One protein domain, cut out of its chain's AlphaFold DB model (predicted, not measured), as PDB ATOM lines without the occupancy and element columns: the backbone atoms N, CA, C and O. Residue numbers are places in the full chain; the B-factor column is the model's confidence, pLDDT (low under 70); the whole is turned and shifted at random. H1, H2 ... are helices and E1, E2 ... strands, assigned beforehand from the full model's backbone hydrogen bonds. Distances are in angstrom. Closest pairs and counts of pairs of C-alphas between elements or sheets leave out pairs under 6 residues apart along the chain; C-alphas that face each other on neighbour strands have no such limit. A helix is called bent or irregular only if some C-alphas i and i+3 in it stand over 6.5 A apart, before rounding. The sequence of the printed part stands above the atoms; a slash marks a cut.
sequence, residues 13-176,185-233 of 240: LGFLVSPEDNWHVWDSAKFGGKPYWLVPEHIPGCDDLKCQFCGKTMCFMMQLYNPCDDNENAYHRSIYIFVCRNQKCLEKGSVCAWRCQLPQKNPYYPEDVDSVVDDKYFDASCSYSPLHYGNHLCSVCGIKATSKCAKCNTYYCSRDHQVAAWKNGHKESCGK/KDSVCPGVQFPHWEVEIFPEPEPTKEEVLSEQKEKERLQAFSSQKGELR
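This is residues 13 to 176 and 185 to 233 of the 240 residues of the protein "MYND-type domain-containing protein" of Blastocystis hominis (UniProt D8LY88). Little regular structure: a loop-rich body has a twisted antiparallel sheet, E2-E3-E4, in its middle and H3 towards one end, while past the antiparallel pair E1-E5, helix H4 sticks out as an arm. The 213 printed residues, mixed in class with 82 in named elements, run E1 E2 E3 H1 E4 H2 H3 E5 H4. The whole is loose, radius of gyration of the C-alphas 22.1 A, spanning 76 by 45 by 30 A.

E1, residues 13 to 17, is antiparallel to E5, residues 197 to 202, at 147 degrees; N 15 and O 200, 2.9 A, are within hydrogen-bond range. E2, residues 59 to 65, forms a hairpin with E3, residues 76 to 83, with N 61 and O 81 at 2.8 A. E4, residues 95 to 102, is E3's other antiparallel neighbour, with N 80 and O 98 at 2.8 A. E2 and E5 are near each other. H1, residues 87 to 90, H2, residues 130 to 133, H3, residues 159 to 173, and H4, residues 209 to 233, are not on the three-stranded sheet and touch no helix. Every O i to N i+4 pair is within range in H4, 7 of 11 in H3; H1 and H2 are too short.

E1 begins at C-alpha 13 (40.712, 108.149, 126.832). H3 is irregular, C-alphas 168 and 171 being 7.8 A apart. H4, 36.3 A long, ends at C-alpha 233 (10.275, 129.423, 132.543).

Residues 177 to 184 are not printed, a C-alpha gap of 17.2 A. Links E1 to E2, E4 to H2 and H2 to H3 are long. Residues 21 to 26, 113 to 118, 185 to 187 and 232 have pLDDT under 70.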
ATOM      1  N   LEU A  13      41.011 109.215 125.888       83.00
ATOM      2  CA  LEU A  13      40.712 108.149 126.832       83.00
ATOM      3  C   LEU A  13      41.970 107.322 127.090       83.00
ATOM      4  O   LEU A  13      42.670 106.921 126.163       83.00
ATOM      5  N   GLY A  14      42.226 107.046 128.368       85.38
ATOM      6  CA  GLY A  14      43.304 106.170 128.809       85.38
ATOM      7  C   GLY A  14      42.766 104.971 129.581       85.38
ATOM      8  O   GLY A  14      41.887 105.128 130.434       85.38
ATOM      9  N   PHE A  15      43.308 103.784 129.313       89.38
ATOM     10  CA  PHE A  15      42.980 102.551 130.024       89.38
ATOM     11  C   PHE A  15      44.158 102.092 130.880       89.38
ATOM     12  O   PHE A  15      45.317 102.291 130.527       89.38
ATOM     13  N   LEU A  16      43.850 101.484 132.029       92.00
ATOM     14  CA  LEU A  16      44.860 100.820 132.846       92.00
ATOM     15  C   LEU A  16      45.066  99.404 132.320       92.00
ATOM     16  O   LEU A  16      44.137  98.593 132.375       92.00
ATOM     17  N   VAL A  17      46.273  99.118 131.849       90.50
ATOM     18  CA  VAL A  17      46.659  97.810 131.312       90.50
ATOM     19  C   VAL A  17      47.835  97.239 132.097       90.50
ATOM     20  O   VAL A  17      48.553  97.957 132.805       90.50
ATOM     21  N   SER A  18      47.974  95.914 132.066       87.75
ATOM     22  CA  SER A  18      49.129  95.252 132.673       87.75
ATOM     23  C   SER A  18      50.396  95.721 131.953       87.75
ATOM     24  O   SER A  18      50.399  95.650 130.728       87.75
ATOM     25  N   PRO A  19      51.448  96.155 132.669       80.62
ATOM     26  CA  PRO A  19      52.672  96.627 132.029       80.62
ATOM     27  C   PRO A  19      53.318  95.550 131.153       80.62
ATOM     28  O   PRO A  19      53.433  94.401 131.591       80.62
ATOM     29  N   GLU A  20      53.772  95.925 129.959       72.62
ATOM     30  CA  GLU A  20      54.551  95.035 129.091       72.62
ATOM     31  C   GLU A  20      56.008  94.846 129.568       72.62
ATOM     32  O   GLU A  20      56.580  95.665 130.300       72.62
ATOM     33  N   ASP A  21      56.650  93.762 129.116       62.59
ATOM     34  CA  ASP A  21      58.083  93.539 129.324       62.59
ATOM     35  C   ASP A  21      58.898  94.594 128.548       62.59
ATOM     36  O   ASP A  21      58.768  94.720 127.333       62.59
ATOM     37  N   ASN A  22      59.803  95.307 129.233       55.94
ATOM     38  CA  ASN A  22      60.606  96.435 128.713       55.94
ATOM     39  C   ASN A  22      59.852  97.757 128.482       55.94
ATOM     40  O   ASN A  22      60.374  98.628 127.786       55.94
ATOM     41  N   TRP A  23      58.680  97.941 129.098       57.59
ATOM     42  CA  TRP A  23      57.941  99.203 129.044       57.59
ATOM     43  C   TRP A  23      58.823 100.415 129.398       57.59
ATOM     44  O   TRP A  23      59.428 100.475 130.480       57.59
ATOM     45  N   HIS A  24      58.922 101.363 128.459       60.91
ATOM     46  CA  HIS A  24      59.861 102.478 128.529       60.91
ATOM     47  C   HIS A  24      59.592 103.366 129.750       60.91
ATOM     48  O   HIS A  24      58.468 103.632 130.172       60.91
ATOM     49  N   VAL A  25      60.675 103.710 130.437       68.25
ATOM     50  CA  VAL A  25      60.655 103.866 131.892       68.25
ATOM     51  C   VAL A  25      60.298 105.296 132.328       68.25
ATOM     52  O   VAL A  25      59.613 105.498 133.330       68.25
ATOM     53  N   TRP A  26      60.738 106.314 131.595       66.06
ATOM     54  CA  TRP A  26      60.640 107.727 132.003       66.06
ATOM     55  C   TRP A  26      59.676 108.545 131.134       66.06
ATOM     56  O   TRP A  26      59.081 109.508 131.616       66.06
ATOM     57  N   ASP A  27      59.488 108.114 129.895       71.38
ATOM     58  CA  ASP A  27      58.623 108.644 128.842       71.38
ATOM     59  C   ASP A  27      57.248 107.956 128.787       71.38
ATOM     60  O   ASP A  27      56.466 108.179 127.867       71.38
ATOM     61  N   SER A  28      56.904 107.162 129.804       78.19
ATOM     62  CA  SER A  28      55.601 106.510 129.895       78.19
ATOM     63  C   SER A  28      54.621 107.165 130.863       78.19
ATOM     64  O   SER A  28      54.975 107.845 131.841       78.19
ATOM     65  N   ALA A  29      53.346 106.892 130.593       89.38
ATOM     66  CA  ALA A  29      52.240 107.120 131.501       89.38
ATOM     67  C   ALA A  29      51.966 105.853 132.330       89.38
ATOM     68  O   ALA A  29      51.971 104.732 131.825       89.38
ATOM     69  N   LYS A  30      51.743 106.023 133.635       91.25
ATOM     70  CA  LYS A  30      51.509 104.908 134.562       91.25
ATOM     71  C   LYS A  30      50.722 105.316 135.789       91.25
ATOM     72  O   LYS A  30      50.817 106.450 136.268       91.25
ATOM     73  N   PHE A  31      50.044 104.340 136.370       93.88
ATOM     74  CA  PHE A  31      49.335 104.442 137.631       93.88
ATOM     75  C   PHE A  31      50.015 103.577 138.698       93.88
ATOM     76  O   PHE A  31      50.359 102.423 138.469       93.88
ATOM     77  N   GLY A  32      50.193 104.129 139.895       93.50
ATOM     78  CA  GLY A  32      50.788 103.451 141.043       93.50
ATOM     79  C   GLY A  32      52.250 103.043 140.860       93.50
ATOM     80  O   GLY A  32      52.979 103.575 140.029       93.50
ATOM     81  N   GLY A  33      52.735 102.141 141.714       91.50
ATOM     82  CA  GLY A  33      54.159 101.796 141.759       91.50
ATOM     83  C   GLY A  33      55.026 102.910 142.366       91.50
ATOM     84  O   GLY A  33      54.753 103.390 143.472       91.50
ATOM     85  N   LYS A  34      56.127 103.269 141.696       92.75
ATOM     86  CA  LYS A  34      57.073 104.334 142.097       92.75
ATOM     87  C   LYS A  34      57.267 105.291 140.921       92.75
ATOM     88  O   LYS A  34      57.292 104.799 139.797       92.75
ATOM     89  N   PRO A  35      57.428 106.605 141.133       93.06
ATOM     90  CA  PRO A  35      57.679 107.552 140.047       93.06
ATOM     91  C   PRO A  35      59.057 107.331 139.410       93.06
ATOM     92  O   PRO A  35      60.004 106.950 140.102       93.06
ATOM     93  N   TYR A  36      59.161 107.619 138.112       91.56
ATOM     94  CA  TYR A  36      60.437 107.876 137.443       91.56
ATOM     95  C   TYR A  36      60.574 109.386 137.270       91.56
ATOM     96  O   TYR A  36      59.755 110.038 136.624       91.56
ATOM     97  N   TRP A  37      61.571 109.962 137.925       93.44
ATOM     98  CA  TRP A  37      61.790 111.403 137.942       93.44
ATOM     99  C   TRP A  37      62.461 111.863 136.657       93.44
ATOM    100  O   TRP A  37      63.561 111.402 136.360       93.44
ATOM    101  N   LEU A  38      61.807 112.798 135.965       92.81
ATOM    102  CA  LEU A  38      62.291 113.433 134.744       92.81
ATOM    103  C   LEU A  38      63.542 114.279 135.018       92.81
ATOM    104  O   LEU A  38      64.440 114.356 134.198       92.81
ATOM    105  N   VAL A  39      63.630 114.920 136.186       93.69
ATOM    106  CA  VAL A  39      64.837 115.652 136.593       93.69
ATOM    107  C   VAL A  39      65.504 114.893 137.743       93.69
ATOM    108  O   VAL A  39      65.063 115.025 138.889       93.69
ATOM    109  N   PRO A  40      66.550 114.087 137.479       93.00
ATOM    110  CA  PRO A  40      67.140 113.181 138.473       93.00
ATOM    111  C   PRO A  40      67.827 113.900 139.648       93.00
ATOM    112  O   PRO A  40      68.035 113.312 140.711       93.00
ATOM    113  N   GLU A  41      68.152 115.183 139.493       93.94
ATOM    114  CA  GLU A  41      68.738 116.027 140.542       93.94
ATOM    115  C   GLU A  41      67.705 116.540 141.556       93.94
ATOM    116  O   GLU A  41      68.018 116.742 142.735       93.94
ATOM    117  N   HIS A  42      66.463 116.743 141.112       93.38
ATOM    118  CA  HIS A  42      65.434 117.480 141.845       93.38
ATOM    119  C   HIS A  42      64.274 116.575 142.242       93.38
ATOM    120  O   HIS A  42      63.150 116.694 141.760       93.38
ATOM    121  N   ILE A  43      64.569 115.664 143.164       95.75
ATOM    122  CA  ILE A  43      63.600 114.693 143.664       95.75
ATOM    123  C   ILE A  43      62.958 115.224 144.949       95.75
ATOM    124  O   ILE A  43      63.694 115.539 145.892       95.75
ATOM    125  N   PRO A  44      61.617 115.267 145.037       96.25
ATOM    126  CA  PRO A  44      60.941 115.726 146.238       96.25
ATOM    127  C   PRO A  44      61.208 114.794 147.422       96.25
ATOM    128  O   PRO A  44      61.303 113.565 147.296       96.25
ATOM    129  N   GLY A  45      61.329 115.397 148.598       96.31
ATOM    130  CA  GLY A  45      61.383 114.709 149.877       96.31
ATOM    131  C   GLY A  45      59.999 114.515 150.494       96.31
ATOM    132  O   GLY A  45      58.961 114.856 149.929       96.31
ATOM    133  N   CYS A  46      59.979 113.975 151.715       96.00
ATOM    134  CA  CYS A  46      58.742 113.837 152.485       96.00
ATOM    135  C   CYS A  46      58.062 115.183 152.754       96.00
ATOM    136  O   CYS A  46      56.837 115.238 152.755       96.00
ATOM    137  N   ASP A  47      58.847 116.234 153.004       94.62
ATOM    138  CA  ASP A  47      58.342 117.552 153.395       94.62
ATOM    139  C   ASP A  47      57.607 118.255 152.252       94.62
ATOM    140  O   ASP A  47      56.543 118.828 152.485       94.62
ATOM    141  N   ASP A  48      58.106 118.105 151.023       95.62
ATOM    142  CA  ASP A  48      57.491 118.628 149.798       95.62
ATOM    143  C   ASP A  48      56.131 117.975 149.500       95.62
ATOM    144  O   ASP A  48      55.268 118.553 148.842       95.62
ATOM    145  N   LEU A  49      55.926 116.754 150.002       96.06
ATOM    146  CA  LEU A  49      54.762 115.912 149.727       96.06
ATOM    147  C   LEU A  49      53.888 115.690 150.966       96.06
ATOM    148  O   LEU A  49      53.172 114.691 151.049       96.06
ATOM    149  N   LYS A  50      53.905 116.598 151.948       96.00
ATOM    150  CA  LYS A  50      53.021 116.497 153.120       96.00
ATOM    151  C   LYS A  50      51.577 116.832 152.771       96.00
ATOM    152  O   LYS A  50      51.267 117.870 152.197       96.00
ATOM    153  N   CYS A  51      50.659 115.984 153.222       96.62
ATOM    154  CA  CYS A  51      49.245 116.315 153.248       96.62
ATOM    155  C   CYS A  51      49.013 117.493 154.203       96.62
ATOM    156  O   CYS A  51      49.258 117.374 155.405       96.62
ATOM    157  N   GLN A  52      48.446 118.586 153.693       96.38
ATOM    158  CA  GLN A  52      48.136 119.785 154.481       96.38
ATOM    159  C   GLN A  52      47.147 119.550 155.639       96.38
ATOM    160  O   GLN A  52      47.074 120.355 156.561       96.38
ATOM    161  N   PHE A  53      46.386 118.450 155.616       97.38
ATOM    162  CA  PHE A  53      45.369 118.159 156.631       97.38
ATOM    163  C   PHE A  53      45.848 117.215 157.735       97.38
ATOM    164  O   PHE A  53      45.497 117.411 158.894       97.38
ATOM    165  N   CYS A  54      46.602 116.164 157.396       95.88
ATOM    166  CA  CYS A  54      47.038 115.155 158.371       95.88
ATOM    167  C   CYS A  54      48.553 115.114 158.599       95.88
ATOM    168  O   CYS A  54      49.012 114.326 159.423       95.88
ATOM    169  N   GLY A  55      49.332 115.906 157.857       94.44
ATOM    170  CA  GLY A  55      50.791 115.998 157.973       94.44
ATOM    171  C   GLY A  55      51.570 114.780 157.466       94.44
ATOM    172  O   GLY A  55      52.796 114.830 157.411       94.44
ATOM    173  N   LYS A  56      50.893 113.690 157.083       93.06
ATOM    174  CA  LYS A  56      51.536 112.494 156.521       93.06
ATOM    175  C   LYS A  56      51.975 112.736 155.082       93.06
ATOM    176  O   LYS A  56      51.294 113.452 154.346       93.06
ATOM    177  N   THR A  57      53.057 112.083 154.670       94.94
ATOM    178  CA  THR A  57      53.503 112.065 153.274       94.94
ATOM    179  C   THR A  57      52.415 111.468 152.377       94.94
ATOM    180  O   THR A  57      51.826 110.433 152.699       94.94
ATOM    181  N   MET A  58      52.121 112.144 151.274       95.88
ATOM    182  CA  MET A  58      51.181 111.699 150.252       95.88
ATOM    183  C   MET A  58      51.783 110.564 149.419       95.88
ATOM    184  O   MET A  58      52.999 110.429 149.291       95.88
ATOM    185  N   CYS A  59      50.914 109.735 148.851       95.69
ATOM    186  CA  CYS A  59      51.295 108.579 148.053       95.69
ATOM    187  C   CYS A  59      51.278 108.938 146.571       95.69
ATOM    188  O   CYS A  59      50.329 109.567 146.103       95.69
ATOM    189  N   PHE A  60      52.307 108.508 145.844       96.94
ATOM    190  CA  PHE A  60      52.349 108.598 144.388       96.94
ATOM    191  C   PHE A  60      51.188 107.804 143.785       96.94
ATOM    192  O   PHE A  60      51.032 106.629 144.108       96.94
ATOM    193  N   MET A  61      50.386 108.450 142.945       96.19
ATOM    194  CA  MET A  61      49.221 107.863 142.285       96.19
ATOM    195  C   MET A  61      49.454 107.677 140.793       96.19
ATOM    196  O   MET A  61      49.089 106.634 140.270       96.19
ATOM    197  N   MET A  62      50.016 108.667 140.102       95.12
ATOM    198  CA  MET A  62      50.100 108.632 138.644       95.12
ATOM    199  C   MET A  62      51.251 109.491 138.134       95.12
ATOM    200  O   MET A  62      51.523 110.557 138.689       95.12
ATOM    201  N   GLN A  63      51.901 109.029 137.072       94.06
ATOM    202  CA  GLN A  63      52.839 109.793 136.257       94.06
ATOM    203  C   GLN A  63      52.275 109.838 134.842       94.06
ATOM    204  O   GLN A  63      51.860 108.809 134.322       94.06
ATOM    205  N   LEU A  64      52.275 111.018 134.235       92.12
ATOM    206  CA  LEU A  64      51.906 111.224 132.841       92.12
ATOM    207  C   LEU A  64      53.068 111.919 132.148       92.12
ATOM    208  O   LEU A  64      53.457 113.004 132.582       92.12
ATOM    209  N   TYR A  65      53.611 111.305 131.103       90.38
ATOM    210  CA  TYR A  65      54.537 111.952 130.185       90.38
ATOM    211  C   TYR A  65      53.748 112.489 128.988       90.38
ATOM    212  O   TYR A  65      52.869 111.806 128.475       90.38
ATOM    213  N   ASN A  66      54.005 113.735 128.596       87.69
ATOM    214  CA  ASN A  66      53.318 114.375 127.477       87.69
ATOM    215  C   ASN A  66      54.281 115.330 126.756       87.69
ATOM    216  O   ASN A  66      54.379 116.503 127.159       87.69
ATOM    217  N   PRO A  67      55.020 114.849 125.741       86.19
ATOM    218  CA  PRO A  67      55.985 115.673 125.039       86.19
ATOM    219  C   PRO A  67      55.315 116.885 124.361       86.19
ATOM    220  O   PRO A  67      54.092 116.979 124.251       86.19
ATOM    221  N   CYS A  68      56.106 117.890 123.992       85.88
ATOM    222  CA  CYS A  68      55.627 119.124 123.374       85.88
ATOM    223  C   CYS A  68      56.502 119.506 122.186       85.88
ATOM    224  O   CYS A  68      57.420 120.316 122.331       85.88
ATOM    225  N   ASP A  69      56.180 118.980 121.010       84.31
ATOM    226  CA  ASP A  69      56.937 119.271 119.786       84.31
ATOM    227  C   ASP A  69      56.897 120.765 119.417       84.31
ATOM    228  O   ASP A  69      57.864 121.315 118.897       84.31
ATOM    229  N   ASP A  70      55.818 121.464 119.784       88.44
ATOM    230  CA  ASP A  70      55.642 122.899 119.525       88.44
ATOM    231  C   ASP A  70      56.538 123.812 120.388       88.44
ATOM    232  O   ASP A  70      56.554 125.032 120.199       88.44
ATOM    233  N   ASN A  71      57.242 123.270 121.390       88.38
ATOM    234  CA  ASN A  71      58.068 124.065 122.297       88.38
ATOM    235  C   ASN A  71      59.337 123.322 122.724       88.38
ATOM    236  O   ASN A  71      59.356 122.637 123.746       88.38
ATOM    237  N   GLU A  72      60.435 123.587 122.015       88.56
ATOM    238  CA  GLU A  72      61.760 123.016 122.288       88.56
ATOM    239  C   GLU A  72      62.242 123.212 123.735       88.56
ATOM    240  O   GLU A  72      62.985 122.380 124.245       88.56
ATOM    241  N   ASN A  73      61.819 124.281 124.427       90.56
ATOM    242  CA  ASN A  73      62.229 124.566 125.810       90.56
ATOM    243  C   ASN A  73      61.400 123.820 126.869       90.56
ATOM    244  O   ASN A  73      61.749 123.830 128.051       90.56
ATOM    245  N   ALA A  74      60.290 123.206 126.466       89.75
ATOM    246  CA  ALA A  74      59.397 122.436 127.323       89.75
ATOM    247  C   ALA A  74      58.979 121.129 126.637       89.75
ATOM    248  O   ALA A  74      57.839 120.695 126.799       89.75
ATOM    249  N   TYR A  75      59.898 120.546 125.863       90.75
ATOM    250  CA  TYR A  75      59.675 119.347 125.071       90.75
ATOM    251  C   TYR A  75      59.298 118.174 125.966       90.75
ATOM    252  O   TYR A  75      58.181 117.687 125.885       90.75
ATOM    253  N   HIS A  76      60.168 117.771 126.892       90.38
ATOM    254  CA  HIS A  76      59.815 116.726 127.845       90.38
ATOM    255  C   HIS A  76      58.946 117.330 128.940       90.38
ATOM    256  O   HIS A  76      59.379 118.260 129.626       90.38
ATOM    257  N   ARG A  77      57.746 116.789 129.159       91.88
ATOM    258  CA  ARG A  77      56.886 117.195 130.276       91.88
ATOM    259  C   ARG A  77      56.381 115.978 131.008       91.88
ATOM    260  O   ARG A  77      55.831 115.067 130.398       91.88
ATOM    261  N   SER A  78      56.499 116.023 132.326       92.75
ATOM    262  CA  SER A  78      55.916 115.018 133.200       92.75
ATOM    263  C   SER A  78      55.047 115.681 134.256       92.75
ATOM    264  O   SER A  78      55.427 116.687 134.865       92.75
ATOM    265  N   ILE A  79      53.876 115.097 134.485       94.62
ATOM    266  CA  ILE A  79      52.993 115.434 135.597       94.62
ATOM    267  C   ILE A  79      52.985 114.254 136.557       94.62
ATOM    268  O   ILE A  79      52.688 113.129 136.166       94.62
ATOM    269  N   TYR A  80      53.275 114.523 137.824       96.19
ATOM    270  CA  TYR A  80      53.200 113.550 138.905       96.19
ATOM    271  C   TYR A  80      52.059 113.916 139.837       96.19
ATOM    272  O   TYR A  80      51.988 115.044 140.327       96.19
ATOM    273  N   ILE A  81      51.187 112.959 140.118       97.38
ATOM    274  CA  ILE A  81      50.038 113.147 140.996       97.38
ATOM    275  C   ILE A  81      50.263 112.376 142.289       97.38
ATOM    276  O   ILE A  81      50.541 111.176 142.282       97.38
ATOM    277  N   PHE A  82      50.105 113.079 143.406       97.62
ATOM    278  CA  PHE A  82      50.191 112.546 144.756       97.62
ATOM    279  C   PHE A  82      48.877 112.765 145.489       97.62
ATOM    280  O   PHE A  82      48.274 113.834 145.400       97.62
ATOM    281  N   VAL A  83      48.448 111.768 146.259       97.50
ATOM    282  CA  VAL A  83      47.192 111.830 147.011       97.50
ATOM    283  C   VAL A  83      47.377 111.372 148.449       97.50
ATOM    284  O   VAL A  83      48.158 110.465 148.752       97.50
ATOM    285  N   CYS A  84      46.644 111.983 149.378       96.50
ATOM    286  CA  CYS A  84      46.563 111.444 150.732       96.50
ATOM    287  C   CYS A  84      45.673 110.196 150.736       96.50
ATOM    288  O   CYS A  84      44.603 110.207 150.152       96.50
ATOM    289  N   ARG A  85      46.048 109.133 151.452       93.00
ATOM    290  CA  ARG A  85      45.207 107.917 151.543       93.00
ATOM    291  C   ARG A  85      44.163 107.957 152.660       93.00
ATOM    292  O   ARG A  85      43.477 106.973 152.908       93.00
ATOM    293  N   ASN A  86      44.054 109.077 153.373       94.94
ATOM    294  CA  ASN A  86      42.998 109.282 154.355       94.94
ATOM    295  C   ASN A  86      41.755 109.844 153.655       94.94
ATOM    296  O   ASN A  86      41.798 110.960 153.138       94.94
ATOM    297  N   GLN A  87      40.645 109.106 153.706       95.56
ATOM    298  CA  GLN A  87      39.380 109.490 153.075       95.56
ATOM    299  C   GLN A  87      38.914 110.903 153.465       95.56
ATOM    300  O   GLN A  87      38.599 111.703 152.591       95.56
ATOM    301  N   LYS A  88      38.988 111.275 154.751       97.69
ATOM    302  CA  LYS A  88      38.589 112.618 155.221       97.69
ATOM    303  C   LYS A  88      39.463 113.742 154.658       97.69
ATOM    304  O   LYS A  88      39.073 114.905 154.700       97.69
ATOM    305  N   CYS A  89      40.684 113.425 154.224       97.81
ATOM    306  CA  CYS A  89      41.576 114.379 153.566       97.81
ATOM    307  C   CYS A  89      41.278 114.442 152.062       97.81
ATOM    308  O   CYS A  89      41.282 115.529 151.493       97.81
ATOM    309  N   LEU A  90      40.986 113.302 151.428       95.81
ATOM    310  CA  LEU A  90      40.590 113.235 150.016       95.81
ATOM    311  C   LEU A  90      39.293 113.993 149.740       95.81
ATOM    312  O   LEU A  90      39.248 114.769 148.796       95.81
ATOM    313  N   GLU A  91      38.288 113.857 150.608       96.69
ATOM    314  CA  GLU A  91      37.020 114.603 150.527       96.69
ATOM    315  C   GLU A  91      37.221 116.129 150.581       96.69
ATOM    316  O   GLU A  91      36.378 116.890 150.118       96.69
ATOM    317  N   LYS A  92      38.361 116.584 151.115       96.69
ATOM    318  CA  LYS A  92      38.766 117.996 151.161       96.69
ATOM    319  C   LYS A  92      39.698 118.395 150.010       96.69
ATOM    320  O   LYS A  92      40.268 119.482 150.049       96.69
ATOM    321  N   GLY A  93      39.911 117.517 149.031       95.81
ATOM    322  CA  GLY A  93      40.783 117.763 147.883       95.81
ATOM    323  C   GLY A  93      42.275 117.615 148.184       95.81
ATOM    324  O   GLY A  93      43.078 118.360 147.636       95.81
ATOM    325  N   SER A  94      42.681 116.688 149.063       97.06
ATOM    326  CA  SER A  94      44.105 116.431 149.353       97.06
ATOM    327  C   SER A  94      44.832 115.713 148.206       97.06
ATOM    328  O   SER A  94      45.236 114.553 148.342       97.06
ATOM    329  N   VAL A  95      45.024 116.440 147.110       96.69
ATOM    330  CA  VAL A  95      45.743 116.048 145.898       96.69
ATOM    331  C   VAL A  95      46.828 117.087 145.627       96.69
ATOM    332  O   VAL A  95      46.624 118.280 145.837       96.69
ATOM    333  N   CYS A  96      47.986 116.639 145.162       95.50
ATOM    334  CA  CYS A  96      49.097 117.496 144.783       95.50
ATOM    335  C   CYS A  96      49.616 117.065 143.414       95.50
ATOM    336  O   CYS A  96      49.890 115.885 143.200       95.50
ATOM    337  N   ALA A  97      49.736 118.023 142.497       96.25
ATOM    338  CA  ALA A  97      50.276 117.806 141.166       96.25
ATOM    339  C   ALA A  97      51.619 118.528 141.041       96.25
ATOM    340  O   ALA A  97      51.707 119.733 141.282       96.25
ATOM    341  N   TRP A  98      52.651 117.788 140.656       94.94
ATOM    342  CA  TRP A  98      53.976 118.314 140.354       94.94
ATOM    343  C   TRP A  98      54.183 118.280 138.855       94.94
ATOM    344  O   TRP A  98      53.993 117.241 138.229       94.94
ATOM    345  N   ARG A  99      54.586 119.414 138.287       93.75
ATOM    346  CA  ARG A  99      54.921 119.526 136.871       93.75
ATOM    347  C   ARG A  99      56.423 119.705 136.732       93.75
ATOM    348  O   ARG A  99      56.979 120.650 137.287       93.75
ATOM    349  N   CYS A 100      57.041 118.840 135.944       93.06
ATOM    350  CA  CYS A 100      58.436 118.944 135.545       93.06
ATOM    351  C   CYS A 100      58.498 119.118 134.031       93.06
ATOM    352  O   CYS A 100      57.723 118.496 133.305       93.06
ATOM    353  N   GLN A 101      59.402 119.975 133.572       93.38
ATOM    354  CA  GLN A 101      59.623 120.203 132.152       93.38
ATOM    355  C   GLN A 101      61.115 120.346 131.874       93.38
ATOM    356  O   GLN A 101      61.833 120.930 132.689       93.38
ATOM    357  N   LEU A 102      61.556 119.825 130.735       93.69
ATOM    358  CA  LEU A 102      62.916 119.970 130.235       93.69
ATOM    359  C   LEU A 102      62.900 120.352 128.753       93.69
ATOM    360  O   LEU A 102      61.991 119.940 128.026       93.69
ATOM    361  N   PRO A 103      63.914 121.105 128.294       93.81
ATOM    362  CA  PRO A 103      64.140 121.289 126.872       93.81
ATOM    363  C   PRO A 103      64.465 119.955 126.185       93.81
ATOM    364  O   PRO A 103      64.951 119.029 126.836       93.81
ATOM    365  N   GLN A 104      64.249 119.879 124.870       90.06
ATOM    366  CA  GLN A 104      64.592 118.696 124.069       90.06
ATOM    367  C   GLN A 104      66.080 118.363 124.220       90.06
ATOM    368  O   GLN A 104      66.453 117.260 124.603       90.06
ATOM    369  N   LYS A 105      66.941 119.370 124.042       92.00
ATOM    370  CA  LYS A 105      68.366 119.264 124.341       92.00
ATOM    371  C   LYS A 105      68.626 119.503 125.822       92.00
ATOM    372  O   LYS A 105      68.579 120.640 126.293       92.00
ATOM    373  N   ASN A 106      68.943 118.442 126.551       92.19
ATOM    374  CA  ASN A 106      69.173 118.483 127.993       92.19
ATOM    375  C   ASN A 106      70.336 117.548 128.396       92.19
ATOM    376  O   ASN A 106      70.769 116.728 127.591       92.19
ATOM    377  N   PRO A 107      70.896 117.681 129.612       92.12
ATOM    378  CA  PRO A 107      72.048 116.881 130.032       92.12
ATOM    379  C   PRO A 107      71.695 115.456 130.488       92.12
ATOM    380  O   PRO A 107      72.604 114.697 130.818       92.12
ATOM    381  N   TYR A 108      70.409 115.096 130.560       90.12
ATOM    382  CA  TYR A 108      69.949 113.843 131.160       90.12
ATOM    383  C   TYR A 108      69.639 112.783 130.104       90.12
ATOM    384  O   TYR A 108      70.139 111.663 130.213       90.12
ATOM    385  N   TYR A 109      68.849 113.149 129.093       86.31
ATOM    386  CA  TYR A 109      68.293 112.255 128.077       86.31
ATOM    387  C   TYR A 109      68.877 112.535 126.686       86.31
ATOM    388  O   TYR A 109      69.263 113.674 126.409       86.31
ATOM    389  N   PRO A 110      68.947 111.518 125.807       80.50
ATOM    390  CA  PRO A 110      69.279 111.735 124.403       80.50
ATOM    391  C   PRO A 110      68.235 112.634 123.718       80.50
ATOM    392  O   PRO A 110      67.075 112.659 124.117       80.50
ATOM    393  N   GLU A 111      68.653 113.364 122.677       78.19
ATOM    394  CA  GLU A 111      67.753 114.239 121.900       78.19
ATOM    395  C   GLU A 111      66.706 113.443 121.098       78.19
ATOM    396  O   GLU A 111      65.615 113.949 120.835       78.19
ATOM    397  N   ASP A 112      67.039 112.205 120.723       70.88
ATOM    398  CA  ASP A 112      66.166 111.277 120.006       70.88
ATOM    399  C   ASP A 112      65.599 110.236 120.986       70.88
ATOM    400  O   ASP A 112      66.347 109.427 121.537       70.88
ATOM    401  N   VAL A 113      64.282 110.278 121.207       62.72
ATOM    402  CA  VAL A 113      63.542 109.367 122.099       62.72
ATOM    403  C   VAL A 113      63.507 107.925 121.585       62.72
ATOM    404  O   VAL A 113      63.427 107.009 122.400       62.72
ATOM    405  N   ASP A 114      63.671 107.709 120.275       61.97
ATOM    406  CA  ASP A 114      63.765 106.371 119.675       61.97
ATOM    407  C   ASP A 114      65.154 105.742 119.890       61.97
ATOM    408  O   ASP A 114      65.378 104.554 119.627       61.97
ATOM    409  N   SER A 115      66.114 106.523 120.402       63.00
ATOM    410  CA  SER A 115      67.396 105.988 120.852       63.00
ATOM    411  C   SER A 115      67.148 105.043 122.019       63.00
ATOM    412  O   SER A 115      66.742 105.484 123.089       63.00
ATOM    413  N   VAL A 116      67.438 103.751 121.834       55.75
ATOM    414  CA  VAL A 116      67.275 102.719 122.868       55.75
ATOM    415  C   VAL A 116      67.934 103.170 124.171       55.75
ATOM    416  O   VAL A 116      69.158 103.156 124.321       55.75
ATOM    417  N   VAL A 117      67.105 103.575 125.127       59.81
ATOM    418  CA  VAL A 117      67.546 103.868 126.480       59.81
ATOM    419  C   VAL A 117      67.526 102.537 127.224       59.81
ATOM    420  O   VAL A 117      66.462 102.054 127.598       59.81
ATOM    421  N   ASP A 118      68.694 101.909 127.396       63.97
ATOM    422  CA  ASP A 118      68.825 100.724 128.260       63.97
ATOM    423  C   ASP A 118      68.174 100.997 129.637       63.97
ATOM    424  O   ASP A 118      68.258 102.123 130.128       63.97
ATOM    425  N   ASP A 119      67.592  99.989 130.311       71.06
ATOM    426  CA  ASP A 119      67.039 100.111 131.685       71.06
ATOM    427  C   ASP A 119      68.158 100.307 132.733       71.06
ATOM    428  O   ASP A 119      68.458  99.447 133.564       71.06
ATOM    429  N   LYS A 120      68.828 101.461 132.669       82.25
ATOM    430  CA  LYS A 120      69.935 101.884 133.535       82.25
ATOM    431  C   LYS A 120      69.517 103.023 134.459       82.25
ATOM    432  O   LYS A 120      70.362 103.719 135.017       82.25
ATOM    433  N   TYR A 121      68.213 103.196 134.700       85.38
ATOM    434  CA  TYR A 121      67.697 104.267 135.564       85.38
ATOM    435  C   TYR A 121      68.278 104.221 136.987       85.38
ATOM    436  O   TYR A 121      68.388 105.240 137.667       85.38
ATOM    437  N   PHE A 122      68.696 103.043 137.451       86.06
ATOM    438  CA  PHE A 122      69.316 102.848 138.763       86.06
ATOM    439  C   PHE A 122      70.851 102.708 138.719       86.06
ATOM    440  O   PHE A 122      71.453 102.375 139.739       86.06
ATOM    441  N   ASP A 123      71.484 102.961 137.570       88.56
ATOM    442  CA  ASP A 123      72.935 102.898 137.379       88.56
ATOM    443  C   ASP A 123      73.579 104.283 137.566       88.56
ATOM    444  O   ASP A 123      73.267 105.238 136.860       88.56
ATOM    445  N   ALA A 124      74.530 104.387 138.499       92.00
ATOM    446  CA  ALA A 124      75.241 105.632 138.798       92.00
ATOM    447  C   ALA A 124      76.071 106.177 137.619       92.00
ATOM    448  O   ALA A 124      76.428 107.355 137.611       92.00
ATOM    449  N   SER A 125      76.409 105.341 136.636       90.75
ATOM    450  CA  SER A 125      77.126 105.764 135.430       90.75
ATOM    451  C   SER A 125      76.242 106.530 134.442       90.75
ATOM    452  O   SER A 125      76.764 107.142 133.512       90.75
ATOM    453  N   CYS A 126      74.923 106.523 134.642       89.19
ATOM    454  CA  CYS A 126      73.972 107.045 133.680       89.19
ATOM    455  C   CYS A 126      73.436 108.435 134.051       89.19
ATOM    456  O   CYS A 126      72.925 108.627 135.151       89.19
ATOM    457  N   SER A 127      73.487 109.394 133.121       90.19
ATOM    458  CA  SER A 127      73.114 110.802 133.350       90.19
ATOM    459  C   SER A 127      71.650 111.024 133.722       90.19
ATOM    460  O   SER A 127      71.342 112.005 134.379       90.19
ATOM    461  N   TYR A 128      70.727 110.138 133.349       88.69
ATOM    462  CA  TYR A 128      69.327 110.234 133.779       88.69
ATOM    463  C   TYR A 128      69.041 109.484 135.090       88.69
ATOM    464  O   TYR A 128      67.902 109.474 135.562       88.69
ATOM    465  N   SER A 129      70.044 108.847 135.708       91.69
ATOM    466  CA  SER A 129      69.869 108.171 136.990       91.69
ATOM    467  C   SER A 129      69.925 109.162 138.152       91.69
ATOM    468  O   SER A 129      70.914 109.880 138.305       91.69
ATOM    469  N   PRO A 130      68.961 109.137 139.088       94.69
ATOM    470  CA  PRO A 130      69.097 109.817 140.374       94.69
ATOM    471  C   PRO A 130      70.400 109.501 141.110       94.69
ATOM    472  O   PRO A 130      70.985 110.367 141.763       94.69
ATOM    473  N   LEU A 131      70.876 108.257 140.991       94.38
ATOM    474  CA  LEU A 131      72.066 107.797 141.691       94.38
ATOM    475  C   LEU A 131      73.341 108.469 141.165       94.38
ATOM    476  O   LEU A 131      74.258 108.688 141.953       94.38
ATOM    477  N   HIS A 132      73.372 108.848 139.883       94.31
ATOM    478  CA  HIS A 132      74.469 109.614 139.282       94.31
ATOM    479  C   HIS A 132      74.741 110.921 140.035       94.31
ATOM    480  O   HIS A 132      75.889 111.304 140.243       94.31
ATOM    481  N   TYR A 133      73.682 111.550 140.550       95.69
ATOM    482  CA  TYR A 133      73.744 112.790 141.330       95.69
ATOM    483  C   TYR A 133      73.764 112.554 142.846       95.69
ATOM    484  O   TYR A 133      73.520 113.469 143.633       95.69
ATOM    485  N   GLY A 134      74.007 111.315 143.287       95.12
ATOM    486  CA  GLY A 134      74.014 110.945 144.704       95.12
ATOM    487  C   GLY A 134      72.630 110.948 145.364       95.12
ATOM    488  O   GLY A 134      72.533 110.871 146.592       95.12
ATOM    489  N   ASN A 135      71.543 111.018 144.587       96.12
ATOM    490  CA  ASN A 135      70.192 110.912 145.124       96.12
ATOM    491  C   ASN A 135      69.803 109.437 145.276       96.12
ATOM    492  O   ASN A 135      69.491 108.737 144.315       96.12
ATOM    493  N   HIS A 136      69.757 108.967 146.521       96.38
ATOM    494  CA  HIS A 136      69.178 107.666 146.838       96.38
ATOM    495  C   HIS A 136      67.654 107.763 146.953       96.38
ATOM    496  O   HIS A 136      67.123 108.680 147.583       96.38
ATOM    497  N   LEU A 137      66.945 106.786 146.386       96.88
ATOM    498  CA  LEU A 137      65.486 106.725 146.431       96.88
ATOM    499  C   LEU A 137      64.989 105.809 147.547       96.88
ATOM    500  O   LEU A 137      65.596 104.788 147.871       96.88
ATOM    501  N   CYS A 138      63.840 106.153 148.124       96.94
ATOM    502  CA  CYS A 138      63.152 105.284 149.063       96.94
ATOM    503  C   CYS A 138      62.733 103.985 148.369       96.94
ATOM    504  O   CYS A 138      61.973 104.014 147.399       96.94
ATOM    505  N   SER A 139      63.135 102.843 148.929       94.62
ATOM    506  CA  SER A 139      62.832 101.527 148.362       94.62
ATOM    507  C   SER A 139      61.337 101.218 148.288       94.62
ATOM    508  O   SER A 139      60.954 100.347 147.518       94.62
ATOM    509  N   VAL A 140      60.500 101.925 149.053       94.62
ATOM    510  CA  VAL A 140      59.043 101.745 149.062       94.62
ATOM    511  C   VAL A 140      58.353 102.694 148.091       94.62
ATOM    512  O   VAL A 140      57.600 102.243 147.250       94.62
ATOM    513  N   CYS A 141      58.594 104.004 148.176       95.25
ATOM    514  CA  CYS A 141      57.785 104.994 147.445       95.25
ATOM    515  C   CYS A 141      58.516 105.730 146.315       95.25
ATOM    516  O   CYS A 141      57.882 106.493 145.599       95.25
ATOM    517  N   GLY A 142      59.831 105.543 146.158       94.94
ATOM    518  CA  GLY A 142      60.606 106.161 145.076       94.94
ATOM    519  C   GLY A 142      60.912 107.656 145.225       94.94
ATOM    520  O   GLY A 142      61.528 108.221 144.330       94.94
ATOM    521  N   ILE A 143      60.530 108.311 146.327       96.81
ATOM    522  CA  ILE A 143      60.911 109.712 146.611       96.81
ATOM    523  C   ILE A 143      62.293 109.785 147.283       96.81
ATOM    524  O   ILE A 143      62.838 108.749 147.686       96.81
ATOM    525  N   LYS A 144      62.851 110.990 147.461       97.69
ATOM    526  CA  LYS A 144      64.199 111.188 148.015       97.69
ATOM    527  C   LYS A 144      64.345 110.548 149.398       97.69
ATOM    528  O   LYS A 144      63.575 110.825 150.321       97.69
ATOM    529  N   ALA A 145      65.335 109.672 149.546       97.62
ATOM    530  CA  ALA A 145      65.648 109.043 150.817       97.62
ATOM    531  C   ALA A 145      66.422 109.991 151.740       97.62
ATOM    532  O   ALA A 145      67.221 110.814 151.306       97.62
ATOM    533  N   THR A 146      66.201 109.822 153.038       96.88
ATOM    534  CA  THR A 146      66.843 110.595 154.113       96.88
ATOM    535  C   THR A 146      67.613 109.698 155.076       96.88
ATOM    536  O   THR A 146      68.406 110.170 155.884       96.88
ATOM    537  N   SER A 147      67.386 108.387 155.004       96.31
ATOM    538  CA  SER A 147      67.985 107.392 155.884       96.31
ATOM    539  C   SER A 147      68.209 106.078 155.143       96.31
ATOM    540  O   SER A 147      67.664 105.846 154.062       96.31
ATOM    541  N   LYS A 148      69.002 105.192 155.747       95.88
ATOM    542  CA  LYS A 148      69.227 103.830 155.262       95.88
ATOM    543  C   LYS A 148      69.085 102.809 156.380       95.88
ATOM    544  O   LYS A 148      69.163 103.149 157.562       95.88
ATOM    545  N   CYS A 149      68.874 101.551 156.011       96.06
ATOM    546  CA  CYS A 149      68.923 100.449 156.960       96.06
ATOM    547  C   CYS A 149      70.303 100.385 157.632       96.06
ATOM    548  O   CYS A 149      71.329 100.540 156.978       96.06
ATOM    549  N   ALA A 150      70.343 100.111 158.936       93.25
ATOM    550  CA  ALA A 150      71.608  99.992 159.661       93.25
ATOM    551  C   ALA A 150      72.421  98.746 159.258       93.25
ATOM    552  O   ALA A 150      73.630  98.719 159.454       93.25
ATOM    553  N   LYS A 151      71.760  97.714 158.712       92.81
ATOM    554  CA  LYS A 151      72.370  96.414 158.383       92.81
ATOM    555  C   LYS A 151      72.666  96.230 156.887       92.81
ATOM    556  O   LYS A 151      73.499  95.404 156.539       92.81
ATOM    557  N   CYS A 152      71.986  96.955 155.999       93.31
ATOM    558  CA  CYS A 152      72.112  96.796 154.546       93.31
ATOM    559  C   CYS A 152      71.982  98.142 153.812       93.31
ATOM    560  O   CYS A 152      71.604  99.149 154.403       93.31
ATOM    561  N   ASN A 153      72.229  98.153 152.501       90.50
ATOM    562  CA  ASN A 153      72.172  99.360 151.665       90.50
ATOM    563  C   ASN A 153      70.767  99.679 151.107       90.50
ATOM    564  O   ASN A 153      70.639 100.185 149.997       90.50
ATOM    565  N   THR A 154      69.699  99.400 151.859       94.38
ATOM    566  CA  THR A 154      68.331  99.796 151.475       94.38
ATOM    567  C   THR A 154      67.968 101.155 152.073       94.38
ATOM    568  O   THR A 154      68.127 101.361 153.278       94.38
ATOM    569  N   TYR A 155      67.444 102.062 151.249       96.69
ATOM    570  CA  TYR A 155      67.202 103.466 151.592       96.69
ATOM    571  C   TYR A 155      65.717 103.786 151.821       96.69
ATOM    572  O   TYR A 155      64.832 103.194 151.202       96.69
ATOM    573  N   TYR A 156      65.437 104.754 152.698       97.50
ATOM    574  CA  TYR A 156      64.088 105.159 153.105       97.50
ATOM    575  C   TYR A 156      63.968 106.674 153.247       97.50
ATOM    576  O   TYR A 156      64.873 107.336 153.750       97.50
ATOM    577  N   CYS A 157      62.817 107.224 152.859       97.12
ATOM    578  CA  CYS A 157      62.501 108.640 153.071       97.12
ATOM    579  C   CYS A 157      61.970 108.933 154.485       97.12
ATOM    580  O   CYS A 157      61.975 110.083 154.920       97.12
ATOM    581  N   SER A 158      61.513 107.906 155.209       95.62
ATOM    582  CA  SER A 158      60.980 108.029 156.567       95.62
ATOM    583  C   SER A 158      61.077 106.716 157.346       95.62
ATOM    584  O   SER A 158      61.177 105.624 156.772       95.62
ATOM    585  N   ARG A 159      60.980 106.817 158.678       95.12
ATOM    586  CA  ARG A 159      60.878 105.649 159.563       95.12
ATOM    587  C   ARG A 159      59.624 104.821 159.271       95.12
ATOM    588  O   ARG A 159      59.697 103.595 159.303       95.12
ATOM    589  N   ASP A 160      58.512 105.472 158.944       93.88
ATOM    590  CA  ASP A 160      57.251 104.802 158.618       93.88
ATOM    591  C   ASP A 160      57.409 103.875 157.410       93.88
ATOM    592  O   ASP A 160      56.986 102.720 157.457       93.88
ATOM    593  N   HIS A 161      58.095 104.331 156.356       94.94
ATOM    594  CA  HIS A 161      58.355 103.503 155.177       94.94
ATOM    595  C   HIS A 161      59.361 102.385 155.456       94.94
ATOM    596  O   HIS A 161      59.202 101.287 154.928       94.94
ATOM    597  N   GLN A 162      60.346 102.603 156.331       95.12
ATOM    598  CA  GLN A 162      61.227 101.519 156.776       95.12
ATOM    599  C   GLN A 162      60.448 100.423 157.517       95.12
ATOM    600  O   GLN A 162      60.655  99.239 157.260       95.12
ATOM    601  N   VAL A 163      59.539 100.801 158.422       94.69
ATOM    602  CA  VAL A 163      58.680  99.851 159.145       94.69
ATOM    603  C   VAL A 163      57.725  99.140 158.188       94.69
ATOM    604  O   VAL A 163      57.514  97.936 158.328       94.69
ATOM    605  N   ALA A 164      57.168  99.855 157.209       93.81
ATOM    606  CA  ALA A 164      56.324  99.266 156.179       93.81
ATOM    607  C   ALA A 164      57.098  98.223 155.358       93.81
ATOM    608  O   ALA A 164      56.656  97.081 155.283       93.81
ATOM    609  N   ALA A 165      58.284  98.556 154.841       93.31
ATOM    610  CA  ALA A 165      59.135  97.605 154.122       93.31
ATOM    611  C   ALA A 165      59.502  96.386 154.980       93.31
ATOM    612  O   ALA A 165      59.463  95.254 154.509       93.31
ATOM    613  N   TRP A 166      59.819  96.605 156.262       93.38
ATOM    614  CA  TRP A 166      60.160  95.530 157.197       93.38
ATOM    615  C   TRP A 166      59.039  94.501 157.355       93.38
ATOM    616  O   TRP A 166      59.316  93.312 157.460       93.38
ATOM    617  N   LYS A 167      57.778  94.951 157.352       92.38
ATOM    618  CA  LYS A 167      56.595  94.079 157.409       92.38
ATOM    619  C   LYS A 167      56.267  93.406 156.072       92.38
ATOM    620  O   LYS A 167      55.529  92.432 156.077       92.38
ATOM    621  N   ASN A 168      56.784  93.929 154.961       89.94
ATOM    622  CA  ASN A 168      56.502  93.472 153.599       89.94
ATOM    623  C   ASN A 168      57.753  92.843 152.950       89.94
ATOM    624  O   ASN A 168      58.104  93.183 151.827       89.94
ATOM    625  N   GLY A 169      58.468  91.967 153.665       89.56
ATOM    626  CA  GLY A 169      59.525  91.133 153.072       89.56
ATOM    627  C   GLY A 169      60.969  91.586 153.316       89.56
ATOM    628  O   GLY A 169      61.901  90.796 153.139       89.56
ATOM    629  N   HIS A 170      61.214  92.832 153.744       91.56
ATOM    630  CA  HIS A 170      62.597  93.252 154.007       91.56
ATOM    631  C   HIS A 170      63.194  92.524 155.221       91.56
ATOM    632  O   HIS A 170      64.381  92.211 155.215       91.56
ATOM    633  N   LYS A 171      62.413  92.191 156.254       92.62
ATOM    634  CA  LYS A 171      62.936  91.464 157.426       92.62
ATOM    635  C   LYS A 171      63.632  90.157 157.024       92.62
ATOM    636  O   LYS A 171      64.662  89.802 157.594       92.62
ATOM    637  N   GLU A 172      63.079  89.473 156.034       91.62
ATOM    638  CA  GLU A 172      63.514  88.176 155.534       91.62
ATOM    639  C   GLU A 172      64.719  88.288 154.592       91.62
ATOM    640  O   GLU A 172      65.536  87.366 154.535       91.62
ATOM    641  N   SER A 173      64.855  89.402 153.866       89.12
ATOM    642  CA  SER A 173      65.953  89.652 152.918       89.12
ATOM    643  C   SER A 173      67.107  90.487 153.496       89.12
ATOM    644  O   SER A 173      68.189  90.534 152.915       89.12
ATOM    645  N   CYS A 174      66.930  91.112 154.666       93.50
ATOM    646  CA  CYS A 174      67.881  92.076 155.221       93.50
ATOM    647  C   CYS A 174      69.272  91.489 155.530       93.50
ATOM    648  O   CYS A 174      69.453  90.681 156.454       93.50
ATOM    649  N   GLY A 175      70.291  92.003 154.833       85.88
ATOM    650  CA  GLY A 175      71.692  91.622 155.029       85.88
ATOM    651  C   GLY A 175      72.041  90.253 154.446       85.88
ATOM    652  O   GLY A 175      73.040  89.671 154.852       85.88
ATOM    653  N   LYS A 176      71.207  89.722 153.545       84.19
ATOM    654  CA  LYS A 176      71.626  88.671 152.621       84.19
ATOM    655  C   LYS A 176      72.358  89.364 151.471       84.19
ATOM    656  O   LYS A 176      71.831  90.341 150.941       84.19
ATOM    657  N   LYS A 185      60.348  93.217 141.935       50.72
ATOM    658  CA  LYS A 185      60.025  94.560 141.404       50.72
ATOM    659  C   LYS A 185      58.526  94.860 141.574       50.72
ATOM    660  O   LYS A 185      58.154  96.030 141.681       50.72
ATOM    661  N   ASP A 186      57.731  93.805 141.739       52.72
ATOM    662  CA  ASP A 186      56.278  93.807 141.805       52.72
ATOM    663  C   ASP A 186      55.707  93.669 143.223       52.72
ATOM    664  O   ASP A 186      54.487  93.695 143.403       52.72
ATOM    665  N   SER A 187      56.545  93.579 144.266       69.81
ATOM    666  CA  SER A 187      56.047  93.543 145.647       69.81
ATOM    667  C   SER A 187      55.516  94.919 146.081       69.81
ATOM    668  O   SER A 187      56.211  95.782 146.624       69.81
ATOM    669  N   VAL A 188      54.231  95.144 145.815       81.44
ATOM    670  CA  VAL A 188      53.507  96.353 146.216       81.44
ATOM    671  C   VAL A 188      53.382  96.380 147.733       81.44
ATOM    672  O   VAL A 188      52.885  95.433 148.336       81.44
ATOM    673  N   CYS A 189      53.749  97.495 148.366       88.75
ATOM    674  CA  CYS A 189      53.432  97.736 149.771       88.75
ATOM    675  C   CYS A 189      52.025  98.363 149.882       88.75
ATOM    676  O   CYS A 189      51.911  99.589 149.749       88.75
ATOM    677  N   PRO A 190      50.943  97.611 150.202       80.75
ATOM    678  CA  PRO A 190      49.551  98.091 150.095       80.75
ATOM    679  C   PRO A 190      49.219  99.213 151.100       80.75
ATOM    680  O   PRO A 190      48.170  99.853 151.044       80.75
ATOM    681  N   GLY A 191      50.144  99.483 152.030       84.00
ATOM    682  CA  GLY A 191      50.150 100.580 152.999       84.00
ATOM    683  C   GLY A 191      50.692 101.924 152.479       84.00
ATOM    684  O   GLY A 191      50.476 102.952 153.125       84.00
ATOM    685  N   VAL A 192      51.378 101.931 151.337       90.31
ATOM    686  CA  VAL A 192      52.138 103.092 150.844       90.31
ATOM    687  C   VAL A 192      51.978 103.292 149.338       90.31
ATOM    688  O   VAL A 192      51.976 104.430 148.880       90.31
ATOM    689  N   GLN A 193      51.817 102.216 148.573       93.50
ATOM    690  CA  GLN A 193      51.755 102.251 147.115       93.50
ATOM    691  C   GLN A 193      50.378 101.826 146.612       93.50
ATOM    692  O   GLN A 193      49.687 101.027 147.252       93.50
ATOM    693  N   PHE A 194      49.999 102.369 145.459       94.00
ATOM    694  CA  PHE A 194      48.944 101.797 144.631       94.00
ATOM    695  C   PHE A 194      49.537 100.694 143.740       94.00
ATOM    696  O   PHE A 194      50.742 100.745 143.458       94.00
ATOM    697  N   PRO A 195      48.723  99.716 143.305       91.62
ATOM    698  CA  PRO A 195      49.142  98.732 142.312       91.62
ATOM    699  C   PRO A 195      49.687  99.415 141.060       91.62
ATOM    700  O   PRO A 195      49.192 100.476 140.682       91.62
ATOM    701  N   HIS A 196      50.716  98.820 140.467       90.06
ATOM    702  CA  HIS A 196      51.359  99.339 139.271       90.06
ATOM    703  C   HIS A 196      50.572  98.918 138.028       90.06
ATOM    704  O   HIS A 196      50.307  97.733 137.849       90.06
ATOM    705  N   TRP A 197      50.215  99.894 137.201       91.25
ATOM    706  CA  TRP A 197      49.572  99.713 135.907       91.25
ATOM    707  C   TRP A 197      50.181 100.677 134.903       91.25
ATOM    708  O   TRP A 197      50.556 101.800 135.254       91.25
ATOM    709  N   GLU A 198      50.219 100.252 133.657       90.88
ATOM    710  CA  GLU A 198      50.487 101.114 132.523       90.88
ATOM    711  C   GLU A 198      49.222 101.901 132.163       90.88
ATOM    712  O   GLU A 198      48.106 101.417 132.365       90.88
ATOM    713  N   VAL A 199      49.391 103.140 131.695       89.50
ATOM    714  CA  VAL A 199      48.289 103.948 131.162       89.50
ATOM    715  C   VAL A 199      48.452 104.012 129.650       89.50
ATOM    716  O   VAL A 199      49.278 104.774 129.150       89.50
ATOM    717  N   GLU A 200      47.642 103.240 128.938       86.81
ATOM    718  CA  GLU A 200      47.596 103.245 127.478       86.81
ATOM    719  C   GLU A 200      46.570 104.289 127.025       86.81
ATOM    720  O   GLU A 200      45.378 104.174 127.333       86.81
ATOM    721  N   ILE A 201      47.039 105.346 126.358       83.94
ATOM    722  CA  ILE A 201      46.195 106.429 125.839       83.94
ATOM    723  C   ILE A 201      45.872 106.125 124.382       83.94
ATOM    724  O   ILE A 201      46.773 105.982 123.559       83.94
ATOM    725  N   PHE A 202      44.582 106.064 124.065       78.19
ATOM    726  CA  PHE A 202      44.113 105.865 122.703       78.19
ATOM    727  C   PHE A 202      43.716 107.222 122.124       78.19
ATOM    728  O   PHE A 202      42.720 107.793 122.584       78.19
ATOM    729  N   PRO A 203      44.460 107.751 121.135       72.94
ATOM    730  CA  PRO A 203      44.031 108.951 120.443       72.94
ATOM    731  C   PRO A 203      42.710 108.651 119.738       72.94
ATOM    732  O   PRO A 203      42.588 107.658 119.011       72.94
ATOM    733  N   GLU A 204      41.704 109.492 119.975       71.81
ATOM    734  CA  GLU A 204      40.464 109.386 119.217       71.81
ATOM    735  C   GLU A 204      40.774 109.640 117.735       71.81
ATOM    736  O   GLU A 204      41.511 110.576 117.408       71.81
ATOM    737  N   PRO A 205      40.258 108.806 116.815       73.56
ATOM    738  CA  PRO A 205      40.425 109.068 115.399       73.56
ATOM    739  C   PRO A 205      39.765 110.402 115.046       73.56
ATOM    740  O   PRO A 205      38.711 110.741 115.583       73.56
ATOM    741  N   GLU A 206      40.365 111.137 114.108       76.56
ATOM    742  CA  GLU A 206      39.755 112.358 113.578       76.56
ATOM    743  C   GLU A 206      38.320 112.058 113.114       76.56
ATOM    744  O   GLU A 206      38.124 111.140 112.302       76.56
ATOM    745  N   PRO A 207      37.315 112.803 113.609       78.50
ATOM    746  CA  PRO A 207      35.927 112.501 113.322       78.50
ATOM    747  C   PRO A 207      35.665 112.639 111.825       78.50
ATOM    748  O   PRO A 207      36.123 113.569 111.148       78.50
ATOM    749  N   THR A 208      34.887 111.712 111.283       86.94
ATOM    750  CA  THR A 208      34.462 111.783 109.889       86.94
ATOM    751  C   THR A 208      33.583 113.015 109.665       86.94
ATOM    752  O   THR A 208      32.913 113.522 110.567       86.94
ATOM    753  N   LYS A 209      33.512 113.497 108.417       88.62
ATOM    754  CA  LYS A 209      32.620 114.621 108.064       88.62
ATOM    755  C   LYS A 209      31.164 114.355 108.460       88.62
ATOM    756  O   LYS A 209      30.436 115.292 108.770       88.62
ATOM    757  N   GLU A 210      30.738 113.098 108.414       91.50
ATOM    758  CA  GLU A 210      29.384 112.669 108.762       91.50
ATOM    759  C   GLU A 210      29.131 112.742 110.272       91.50
ATOM    760  O   GLU A 210      28.071 113.224 110.674       91.50
ATOM    761  N   GLU A 211      30.110 112.358 111.092       88.69
ATOM    762  CA  GLU A 211      30.068 112.489 112.555       88.69
ATOM    763  C   GLU A 211      30.081 113.957 112.991       88.69
ATOM    764  O   GLU A 211      29.241 114.374 113.779       88.69
ATOM    765  N   VAL A 212      30.927 114.796 112.387       88.00
ATOM    766  CA  VAL A 212      30.925 116.241 112.681       88.00
ATOM    767  C   VAL A 212      29.558 116.867 112.377       88.00
ATOM    768  O   VAL A 212      29.043 117.685 113.144       88.00
ATOM    769  N   LEU A 213      28.935 116.478 111.259       91.25
ATOM    770  CA  LEU A 213      27.601 116.954 110.890       91.25
ATOM    771  C   LEU A 213      26.506 116.422 111.826       91.25
ATOM    772  O   LEU A 213      25.522 117.128 112.062       91.25
ATOM    773  N   SER A 214      26.626 115.189 112.324       91.56
ATOM    774  CA  SER A 214      25.651 114.616 113.256       91.56
ATOM    775  C   SER A 214      25.735 115.298 114.625       91.56
ATOM    776  O   SER A 214      24.702 115.732 115.140       91.56
ATOM    777  N   GLU A 215      26.944 115.521 115.143       88.38
ATOM    778  CA  GLU A 215      27.191 116.246 116.392       88.38
ATOM    779  C   GLU A 215      26.701 117.694 116.326       88.38
ATOM    780  O   GLU A 215      26.067 118.183 117.264       88.38
ATOM    781  N   GLN A 216      26.937 118.392 115.208       90.75
ATOM    782  CA  GLN A 216      26.427 119.752 115.007       90.75
ATOM    783  C   GLN A 216      24.897 119.794 115.070       90.75
ATOM    784  O   GLN A 216      24.338 120.615 115.800       90.75
ATOM    785  N   LYS A 217      24.215 118.874 114.377       93.19
ATOM    786  CA  LYS A 217      22.746 118.777 114.412       93.19
ATOM    787  C   LYS A 217      22.224 118.457 115.811       93.19
ATOM    788  O   LYS A 217      21.205 119.007 116.232       93.19
ATOM    789  N   GLU A 218      22.895 117.572 116.543       91.50
ATOM    790  CA  GLU A 218      22.509 117.240 117.913       91.50
ATOM    791  C   GLU A 218      22.702 118.431 118.858       91.50
ATOM    792  O   GLU A 218      21.807 118.754 119.646       91.50
ATOM    793  N   LYS A 219      23.811 119.162 118.717       90.88
ATOM    794  CA  LYS A 219      24.084 120.388 119.473       90.88
ATOM    795  C   LYS A 219      23.036 121.468 119.207       90.88
ATOM    796  O   LYS A 219      22.532 122.063 120.161       90.88
ATOM    797  N   GLU A 220      22.656 121.686 117.949       93.25
ATOM    798  CA  GLU A 220      21.569 122.602 117.571       93.25
ATOM    799  C   GLU A 220      20.234 122.179 118.201       93.25
ATOM    800  O   GLU A 220      19.516 123.003 118.770       93.25
ATOM    801  N   ARG A 221      19.921 120.877 118.182       93.50
ATOM    802  CA  ARG A 221      18.703 120.333 118.797       93.50
ATOM    803  C   ARG A 221      18.671 120.551 120.313       93.50
ATOM    804  O   ARG A 221      17.633 120.943 120.852       93.50
ATOM    805  N   LEU A 222      19.789 120.327 121.005       91.50
ATOM    806  CA  LEU A 222      19.918 120.564 122.448       91.50
ATOM    807  C   LEU A 222      19.789 122.055 122.798       91.50
ATOM    808  O   LEU A 222      19.135 122.399 123.786       91.50
ATOM    809  N   GLN A 223      20.361 122.942 121.979       92.12
ATOM    810  CA  GLN A 223      20.250 124.397 122.146       92.12
ATOM    811  C   GLN A 223      18.829 124.919 121.898       92.12
ATOM    812  O   GLN A 223      18.349 125.790 122.628       92.12
ATOM    813  N   ALA A 224      18.124 124.368 120.908       91.12
ATOM    814  CA  ALA A 224      16.724 124.701 120.665       91.12
ATOM    815  C   ALA A 224      15.843 124.287 121.858       91.12
ATOM    816  O   ALA A 224      15.001 125.061 122.319       91.12
ATOM    817  N   PHE A 225      16.086 123.096 122.416       89.00
ATOM    818  CA  PHE A 225      15.353 122.609 123.584       89.00
ATOM    819  C   PHE A 225      15.629 123.437 124.850       89.00
ATOM    820  O   PHE A 225      14.710 123.712 125.625       89.00
ATOM    821  N   SER A 226      16.878 123.860 125.073       84.94
ATOM    822  CA  SER A 226      17.230 124.696 126.227       84.94
ATOM    823  C   SER A 226      16.619 126.097 126.131       84.94
ATOM    824  O   SER A 226      16.095 126.593 127.131       84.94
ATOM    825  N   SER A 227      16.593 126.685 124.931       82.25
ATOM    826  CA  SER A 227      15.950 127.976 124.654       82.25
ATOM    827  C   SER A 227      14.443 127.925 124.917       82.25
ATOM    828  O   SER A 227      13.932 128.741 125.682       82.25
ATOM    829  N   GLN A 228      13.743 126.899 124.415       78.88
ATOM    830  CA  GLN A 228      12.310 126.708 124.685       78.88
ATOM    831  C   GLN A 228      12.007 126.522 126.178       78.88
ATOM    832  O   GLN A 228      11.030 127.067 126.694       78.88
ATOM    833  N   LYS A 229      12.852 125.785 126.912       77.75
ATOM    834  CA  LYS A 229      12.729 125.663 128.375       77.75
ATOM    835  C   LYS A 229      12.923 127.004 129.087       77.75
ATOM    836  O   LYS A 229      12.234 127.266 130.072       77.75
ATOM    837  N   GLY A 230      13.854 127.833 128.614       72.94
ATOM    838  CA  GLY A 230      14.082 129.185 129.125       72.94
ATOM    839  C   GLY A 230      12.878 130.102 128.904       72.94
ATOM    840  O   GLY A 230      12.444 130.778 129.834       72.94
ATOM    841  N   GLU A 231      12.285 130.057 127.711       72.81
ATOM    842  CA  GLU A 231      11.087 130.824 127.352       72.81
ATOM    843  C   GLU A 231       9.860 130.405 128.173       72.81
ATOM    844  O   GLU A 231       9.181 131.263 128.742       72.81
ATOM    845  N   LEU A 232       9.615 129.096 128.335       69.25
ATOM    846  CA  LEU A 232       8.543 128.594 129.206       69.25
ATOM    847  C   LEU A 232       8.728 129.039 130.661       69.25
ATOM    848  O   LEU A 232       7.765 129.423 131.323       69.25
ATOM    849  N   ARG A 233       9.965 129.009 131.170       71.62
ATOM    850  CA  ARG A 233      10.275 129.423 132.543       71.62
ATOM    851  C   ARG A 233      10.092 130.931 132.744       71.62
ATOM    852  O   ARG A 233       9.619 131.335 133.799       71.62
TER     853      ARG A 233